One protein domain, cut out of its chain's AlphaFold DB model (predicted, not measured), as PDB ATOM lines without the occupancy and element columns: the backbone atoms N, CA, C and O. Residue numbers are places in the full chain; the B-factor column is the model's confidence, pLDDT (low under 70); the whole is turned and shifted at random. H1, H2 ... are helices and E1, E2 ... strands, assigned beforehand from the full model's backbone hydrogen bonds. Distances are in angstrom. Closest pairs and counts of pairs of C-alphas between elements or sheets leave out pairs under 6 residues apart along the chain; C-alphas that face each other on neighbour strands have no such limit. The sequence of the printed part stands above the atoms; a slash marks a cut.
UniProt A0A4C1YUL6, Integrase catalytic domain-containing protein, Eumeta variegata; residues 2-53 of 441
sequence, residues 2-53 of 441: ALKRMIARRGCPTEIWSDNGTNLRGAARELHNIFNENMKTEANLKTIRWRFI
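AT A GLANCE: This is residues 2 to 53 of the 441 residues of the protein "Integrase catalytic domain-containing protein" of Eumeta variegata (UniProt A0A4C1YUL6). A tiny sheet of two parallel strands, E1 and E2, has one long helix, H2, packed alongside it through residues 24 to 32, mostly near E2; H2 then runs on past the sheet, and the chain folds back from its far end into E2. A short helix, H1, sits away from this unit, and its residues 5 to 10 stick out with residue 11. The printed part has 52 residues, with two named helices and two named strands in the order H1, E1, H2, E2; the sheet's order is E1, E2, and the class is mixed, helices and strands. The whole is only just compact, close to loose, with a radius of gyration of the C-alphas of 11.5 A, and its C-alphas span 31 by 23 by 16 A.

IN THESE COORDINATES: E1 is residues 15 to 18, 10.3 A from first to last C-alpha, and begins with C-alpha 15 at (-13.801, -19.443, -9.320). E2 is residues 49 to 52, 10.1 A long, and ends with C-alpha 52 at (-9.379, -23.764, -18.215). H2 is residues 22 to 38, 24.4 A long, and is the longest helix. H1 is residues 2 to 10, 12.4 A long, and begins with C-alpha 2 at (-27.188, -21.016, -17.529).

HOW THE PARTS SIT: E1 and E2 are parallel neighbours, with 20 degrees between their directions. The C-alphas of Glu 15 and Arg 49 face each other at 4.5 A. Across the pair, N 16 and O 49 are within hydrogen-bond range at 2.8 A, and so are N 51 and O 16 at 2.8 A. E1, H2 and E2 form a strand-helix-strand unit, two parallel neighbour strands with a helix between them along the chain, and its crossover is right-handed. The closest C-alphas of H2 and E2 are those of Ala 28 and Trp 50, 6.6 A apart. The closest C-alphas of H2 and E1 are those of Leu 24 and Ser 18, 7.3 A apart. H1 is apart from H2 and from E2. In the helices' backbones, 4 of 5 O i to N i+4 pairs in H1 and 12 of 13 in H2 are within hydrogen-bond range.

THE WHOLE: The two C-alphas farthest apart are those of Thr 41 and Ile 53, at 32.0 A. The printed part has no cut. The links from H1 to E1 and from E1 to H2 are tight, and the link from H2 to E2, 10 residues, is short. The mean pLDDT of the printed part is 77.6, and residues 38 to 46, of which residue 38 belongs to H2, are under 70 in this predicted model.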
ATOM      1  N   ALA A   2     -27.306 -19.984 -18.580       76.44
ATOM      2  CA  ALA A   2     -27.188 -21.016 -17.529       76.44
ATOM      3  C   ALA A   2     -26.423 -20.566 -16.264       76.44
ATOM      4  O   ALA A   2     -26.920 -20.755 -15.158       76.44
ATOM      5  N   LEU A   3     -25.291 -19.869 -16.422       80.69
ATOM      6  CA  LEU A   3     -24.531 -19.315 -15.297       80.69
ATOM      7  C   LEU A   3     -25.362 -18.373 -14.401       80.69
ATOM      8  O   LEU A   3     -25.338 -18.538 -13.187       80.69
ATOM      9  N   LYS A   4     -26.165 -17.454 -14.965       80.75
ATOM     10  CA  LYS A   4     -27.056 -16.586 -14.165       80.75
ATOM     11  C   LYS A   4     -28.097 -17.405 -13.379       80.75
ATOM     12  O   LYS A   4     -28.387 -17.060 -12.241       80.75
ATOM     13  N   ARG A   5     -28.603 -18.519 -13.937       79.94
ATOM     14  CA  ARG A   5     -29.533 -19.446 -13.245       79.94
ATOM     15  C   ARG A   5     -28.875 -20.272 -12.129       79.94
ATOM     16  O   ARG A   5     -29.591 -20.794 -11.280       79.94
ATOM     17  N   MET A   6     -27.549 -20.431 -12.138       80.94
ATOM     18  CA  MET A   6     -26.806 -21.001 -11.007       80.94
ATOM     19  C   MET A   6     -26.533 -19.918  -9.958       80.94
ATOM     20  O   MET A   6     -26.883 -20.111  -8.800       80.94
ATOM     21  N   ILE A   7     -26.028 -18.748 -10.371       82.06
ATOM     22  CA  ILE A   7     -25.731 -17.624  -9.464       82.06
ATOM     23  C   ILE A   7     -26.970 -17.213  -8.654       82.06
ATOM     24  O   ILE A   7     -26.872 -17.012  -7.448       82.06
ATOM     25  N   ALA A   8     -28.150 -17.178  -9.282       81.19
ATOM     26  CA  ALA A   8     -29.415 -16.880  -8.608       81.19
ATOM     27  C   ALA A   8     -29.893 -17.963  -7.610       81.19
ATOM     28  O   ALA A   8     -30.762 -17.677  -6.796       81.19
ATOM     29  N   ARG A   9     -29.356 -19.193  -7.666       78.94
ATOM     30  CA  ARG A   9     -29.719 -20.314  -6.769       78.94
ATOM     31  C   ARG A   9     -28.663 -20.646  -5.712       78.94
ATOM     32  O   ARG A   9     -29.009 -21.212  -4.680       78.94
ATOM     33  N   ARG A  10     -27.385 -20.352  -5.974       75.12
ATOM     34  CA  ARG A  10     -26.236 -20.752  -5.133       75.12
ATOM     35  C   ARG A  10     -25.314 -19.595  -4.727       75.12
ATOM     36  O   ARG A  10     -24.374 -19.810  -3.967       75.12
ATOM     37  N   GLY A  11     -25.575 -18.378  -5.205       81.62
ATOM     38  CA  GLY A  11     -24.687 -17.226  -5.044       81.62
ATOM     39  C   GLY A  11     -23.586 -17.160  -6.110       81.62
ATOM     40  O   GLY A  11     -23.430 -18.051  -6.942       81.62
ATOM     41  N   CYS A  12     -22.826 -16.062  -6.117       80.25
ATOM     42  CA  CYS A  12     -21.763 -15.847  -7.101       80.25
ATOM     43  C   CYS A  12     -20.508 -16.683  -6.760       80.25
ATOM     44  O   CYS A  12     -19.982 -16.528  -5.654       80.25
ATOM     45  N   PRO A  13     -20.003 -17.546  -7.667       82.44
ATOM     46  CA  PRO A  13     -18.794 -18.327  -7.426       82.44
ATOM     47  C   PRO A  13     -17.548 -17.438  -7.505       82.44
ATOM     48  O   PRO A  13     -17.443 -16.571  -8.369       82.44
ATOM     49  N   THR A  14     -16.559 -17.691  -6.650       84.19
ATOM     50  CA  THR A  14     -15.251 -17.016  -6.726       84.19
ATOM     51  C   THR A  14     -14.394 -17.528  -7.883       84.19
ATOM     52  O   THR A  14     -13.565 -16.792  -8.420       84.19
ATOM     53  N   GLU A  15     -14.584 -18.786  -8.281       83.56
ATOM     54  CA  GLU A  15     -13.801 -19.443  -9.320       83.56
ATOM     55  C   GLU A  15     -14.643 -20.482 -10.083       83.56
ATOM     56  O   GLU A  15     -15.478 -21.172  -9.499       83.56
ATOM     57  N   ILE A  16     -14.425 -20.585 -11.394       85.50
ATOM     58  CA  ILE A  16     -15.045 -21.559 -12.300       85.50
ATOM     59  C   ILE A  16     -13.925 -22.320 -13.008       85.50
ATOM     60  O   ILE A  16     -13.001 -21.705 -13.532       85.50
ATOM     61  N   TRP A  17     -14.032 -23.646 -13.063       83.62
ATOM     62  CA  TRP A  17     -13.147 -24.517 -13.838       83.62
ATOM     63  C   TRP A  17     -13.922 -25.144 -15.002       83.62
ATOM     64  O   TRP A  17     -15.055 -25.590 -14.811       83.62
ATOM     65  N   SER A  18     -13.331 -25.194 -16.200       83.75
ATOM     66  CA  SER A  18     -13.955 -25.829 -17.370       83.75
ATOM     67  C   SER A  18     -12.974 -26.500 -18.335       83.75
ATOM     68  O   SER A  18     -11.767 -26.254 -18.305       83.75
ATOM     69  N   ASP A  19     -13.519 -27.298 -19.256       82.56
ATOM     70  CA  ASP A  19     -12.826 -27.676 -20.489       82.56
ATOM     71  C   ASP A  19     -12.632 -26.469 -21.437       82.56
ATOM     72  O   ASP A  19     -13.101 -25.356 -21.174       82.56
ATOM     73  N   ASN A  20     -11.929 -26.696 -22.551       82.75
ATOM     74  CA  ASN A  20     -11.645 -25.692 -23.584       82.75
ATOM     75  C   ASN A  20     -12.756 -25.527 -24.639       82.75
ATOM     76  O   ASN A  20     -12.502 -24.967 -25.707       82.75
ATOM     77  N   GLY A  21     -13.978 -25.988 -24.367       81.75
ATOM     78  CA  GLY A  21     -15.113 -25.898 -25.277       81.75
ATOM     79  C   GLY A  21     -15.372 -24.465 -25.744       81.75
ATOM     80  O   GLY A  21     -15.373 -23.515 -24.957       81.75
ATOM     81  N   THR A  22     -15.626 -24.302 -27.044       84.69
ATOM     82  CA  THR A  22     -15.787 -22.995 -27.707       84.69
ATOM     83  C   THR A  22     -16.871 -22.132 -27.059       84.69
ATOM     84  O   THR A  22     -16.662 -20.935 -26.866       84.69
ATOM     85  N   ASN A  23     -17.980 -22.741 -26.632       85.81
ATOM     86  CA  ASN A  23     -19.068 -22.074 -25.908       85.81
ATOM     87  C   ASN A  23     -18.629 -21.528 -24.536       85.81
ATOM     88  O   ASN A  23     -19.079 -20.459 -24.128       85.81
ATOM     89  N   LEU A  24     -17.730 -22.224 -23.833       84.56
ATOM     90  CA  LEU A  24     -17.223 -21.816 -22.517       84.56
ATOM     91  C   LEU A  24     -16.128 -20.748 -22.660       84.56
ATOM     92  O   LEU A  24     -16.143 -19.745 -21.953       84.56
ATOM     93  N   ARG A  25     -15.268 -20.878 -23.679       84.50
ATOM     94  CA  ARG A  25     -14.368 -19.807 -24.152       84.50
ATOM     95  C   ARG A  25     -15.131 -18.580 -24.684       84.50
ATOM     96  O   ARG A  25     -14.575 -17.485 -24.707       84.50
ATOM     97  N   GLY A  26     -16.379 -18.734 -25.127       85.00
ATOM     98  CA  GLY A  26     -17.308 -17.643 -25.445       85.00
ATOM     99  C   GLY A  26     -17.827 -16.957 -24.181       85.00
ATOM    100  O   GLY A  26     -17.543 -15.784 -23.967       85.00
ATOM    101  N   ALA A  27     -18.485 -17.714 -23.300       85.06
ATOM    102  CA  ALA A  27     -19.048 -17.205 -22.047       85.06
ATOM    103  C   ALA A  27     -18.006 -16.515 -21.143       85.06
ATOM    104  O   ALA A  27     -18.300 -15.482 -20.548       85.06
ATOM    105  N   ALA A  28     -16.774 -17.032 -21.075       84.94
ATOM    106  CA  ALA A  28     -15.686 -16.393 -20.331       84.94
ATOM    107  C   ALA A  28     -15.292 -15.017 -20.908       84.94
ATOM    108  O   ALA A  28     -14.969 -14.110 -20.145       84.94
ATOM    109  N   ARG A  29     -15.361 -14.832 -22.238       86.38
ATOM    110  CA  ARG A  29     -15.130 -13.527 -22.887       86.38
ATOM    111  C   ARG A  29     -16.294 -12.565 -22.660       86.38
ATOM    112  O   ARG A  29     -16.046 -11.418 -22.324       86.38
ATOM    113  N   GLU A  30     -17.543 -13.030 -22.759       86.06
ATOM    114  CA  GLU A  30     -18.721 -12.214 -22.411       86.06
ATOM    115  C   GLU A  30     -18.630 -11.684 -20.970       86.06
ATOM    116  O   GLU A  30     -18.827 -10.496 -20.731       86.06
ATOM    117  N   LEU A  31     -18.267 -12.545 -20.014       82.88
ATOM    118  CA  LEU A  31     -18.094 -12.162 -18.609       82.88
ATOM    119  C   LEU A  31     -16.934 -11.189 -18.397       82.88
ATOM    120  O   LEU A  31     -17.067 -10.267 -17.597       82.88
ATOM    121  N   HIS A  32     -15.817 -11.376 -19.102       82.19
ATOM    122  CA  HIS A  32     -14.685 -10.456 -19.026       82.19
ATOM    123  C   HIS A  32     -15.034  -9.076 -19.604       82.19
ATOM    124  O   HIS A  32     -14.690  -8.068 -18.997       82.19
ATOM    125  N   ASN A  33     -15.790  -9.015 -20.704       83.38
ATOM    126  CA  ASN A  33     -16.271  -7.753 -21.270       83.38
ATOM    127  C   ASN A  33     -17.205  -7.021 -20.292       83.38
ATOM    128  O   ASN A  33     -16.939  -5.870 -19.959       83.38
ATOM    129  N   ILE A  34     -18.218  -7.711 -19.751       79.50
ATOM    130  CA  ILE A  34     -19.144  -7.154 -18.746       79.50
ATOM    131  C   ILE A  34     -18.383  -6.675 -17.496       79.50
ATOM    132  O   ILE A  34     -18.717  -5.647 -16.913       79.50
ATOM    133  N   PHE A  35     -17.338  -7.395 -17.079       74.19
ATOM    134  CA  PHE A  35     -16.478  -6.976 -15.972       74.19
ATOM    135  C   PHE A  35     -15.669  -5.712 -16.308       74.19
ATOM    136  O   PHE A  35     -15.629  -4.791 -15.498       74.19
ATOM    137  N   ASN A  36     -15.077  -5.630 -17.502       74.31
ATOM    138  CA  ASN A  36     -14.299  -4.469 -17.955       74.31
ATOM    139  C   ASN A  36     -15.171  -3.226 -18.224       74.31
ATOM    140  O   ASN A  36     -14.673  -2.100 -18.182       74.31
ATOM    141  N   GLU A  37     -16.459  -3.413 -18.515       74.75
ATOM    142  CA  GLU A  37     -17.460  -2.347 -18.567       74.75
ATOM    143  C   GLU A  37     -17.807  -1.874 -17.151       74.75
ATOM    144  O   GLU A  37     -17.603  -0.703 -16.832       74.75
ATOM    145  N   ASN A  38     -18.229  -2.786 -16.269       67.25
ATOM    146  CA  ASN A  38     -18.701  -2.429 -14.930       67.25
ATOM    147  C   ASN A  38     -17.583  -1.986 -13.964       67.25
ATOM    148  O   ASN A  38     -17.848  -1.237 -13.030       67.25
ATOM    149  N   MET A  39     -16.321  -2.375 -14.178       60.00
ATOM    150  CA  MET A  39     -15.171  -1.853 -13.415       60.00
ATOM    151  C   MET A  39     -14.980  -0.335 -13.574       60.00
ATOM    152  O   MET A  39     -14.310   0.281 -12.750       60.00
ATOM    153  N   LYS A  40     -15.575   0.282 -14.606       59.09
ATOM    154  CA  LYS A  40     -15.565   1.741 -14.810       59.09
ATOM    155  C   LYS A  40     -16.600   2.474 -13.947       59.09
ATOM    156  O   LYS A  40     -16.537   3.695 -13.859       59.09
ATOM    157  N   THR A  41     -17.545   1.752 -13.343       60.56
ATOM    158  CA  THR A  41     -18.641   2.304 -12.529       60.56
ATOM    159  C   THR A  41     -18.666   1.774 -11.093       60.56
ATOM    160  O   THR A  41     -19.028   2.521 -10.190       60.56
ATOM    161  N   GLU A  42     -18.251   0.528 -10.841       54.09
ATOM    162  CA  GLU A  42     -18.303  -0.111  -9.518       54.09
ATOM    163  C   GLU A  42     -16.999  -0.852  -9.164       54.09
ATOM    164  O   GLU A  42     -16.790  -2.013  -9.520       54.09
ATOM    165  N   ALA A  43     -16.136  -0.213  -8.369       48.88
ATOM    166  CA  ALA A  43     -14.829  -0.759  -7.975       48.88
ATOM    167  C   ALA A  43     -14.877  -2.022  -7.077       48.88
ATOM    168  O   ALA A  43     -13.865  -2.697  -6.915       48.88
ATOM    169  N   ASN A  44     -16.033  -2.362  -6.491       52.81
ATOM    170  CA  ASN A  44     -16.187  -3.448  -5.506       52.81
ATOM    171  C   ASN A  44     -16.772  -4.760  -6.080       52.81
ATOM    172  O   ASN A  44     -17.207  -5.641  -5.329       52.81
ATOM    173  N   LEU A  45     -16.800  -4.923  -7.405       58.56
ATOM    174  CA  LEU A  45     -17.367  -6.113  -8.040       58.56
ATOM    175  C   LEU A  45     -16.486  -7.360  -7.874       58.56
ATOM    176  O   LEU A  45     -15.348  -7.420  -8.334       58.56
ATOM    177  N   LYS A  46     -17.059  -8.406  -7.262       61.50
ATOM    178  CA  LYS A  46     -16.416  -9.716  -7.059       61.50
ATOM    179  C   LYS A  46     -16.141 -10.409  -8.401       61.50
ATOM    180  O   LYS A  46     -17.032 -11.042  -8.968       61.50
ATOM    181  N   THR A  47     -14.905 -10.319  -8.889       70.00
ATOM    182  CA  THR A  47     -14.463 -10.963 -10.134       70.00
ATOM    183  C   THR A  47     -14.555 -12.488 -10.040       70.00
ATOM    184  O   THR A  47     -13.910 -13.107  -9.193       70.00
ATOM    185  N   ILE A  48     -15.305 -13.112 -10.952       80.44
ATOM    186  CA  ILE A  48     -15.301 -14.571 -11.118       80.44
ATOM    187  C   ILE A  48     -14.019 -14.964 -11.860       80.44
ATOM    188  O   ILE A  48     -13.851 -14.612 -13.029       80.44
ATOM    189  N   ARG A  49     -13.119 -15.722 -11.226       81.38
ATOM    190  CA  ARG A  49     -11.935 -16.257 -11.919       81.38
ATOM    191  C   ARG A  49     -12.329 -17.455 -12.781       81.38
ATOM    192  O   ARG A  49     -12.749 -18.475 -12.245       81.38
ATOM    193  N   TRP A  50     -12.177 -17.372 -14.101       85.69
ATOM    194  CA  TRP A  50     -12.400 -18.521 -14.988       85.69
ATOM    195  C   TRP A  50     -11.072 -19.211 -15.316       85.69
ATOM    196  O   TRP A  50     -10.167 -18.593 -15.875       85.69
ATOM    197  N   ARG A  51     -10.958 -20.501 -14.991       83.62
ATOM    198  CA  ARG A  51      -9.805 -21.355 -15.298       83.62
ATOM    199  C   ARG A  51     -10.184 -22.444 -16.294       83.62
ATOM    200  O   ARG A  51     -11.278 -23.001 -16.259       83.62
ATOM    201  N   PHE A  52      -9.241 -22.756 -17.173       84.31
ATOM    202  CA  PHE A  52      -9.379 -23.764 -18.215       84.31
ATOM    203  C   PHE A  52      -8.418 -24.922 -17.941       84.31
ATOM    204  O   PHE A  52      -7.267 -24.687 -17.573       84.31
ATOM    205  N   ILE A  53      -8.872 -26.163 -18.138       82.12
ATOM    206  CA  ILE A  53      -8.005 -27.350 -18.080       82.12
ATOM    207  C   ILE A  53      -6.887 -27.216 -19.137       82.12
ATOM    208  O   ILE A  53      -7.179 -26.817 -20.272       82.12
TER     209      ILE A  53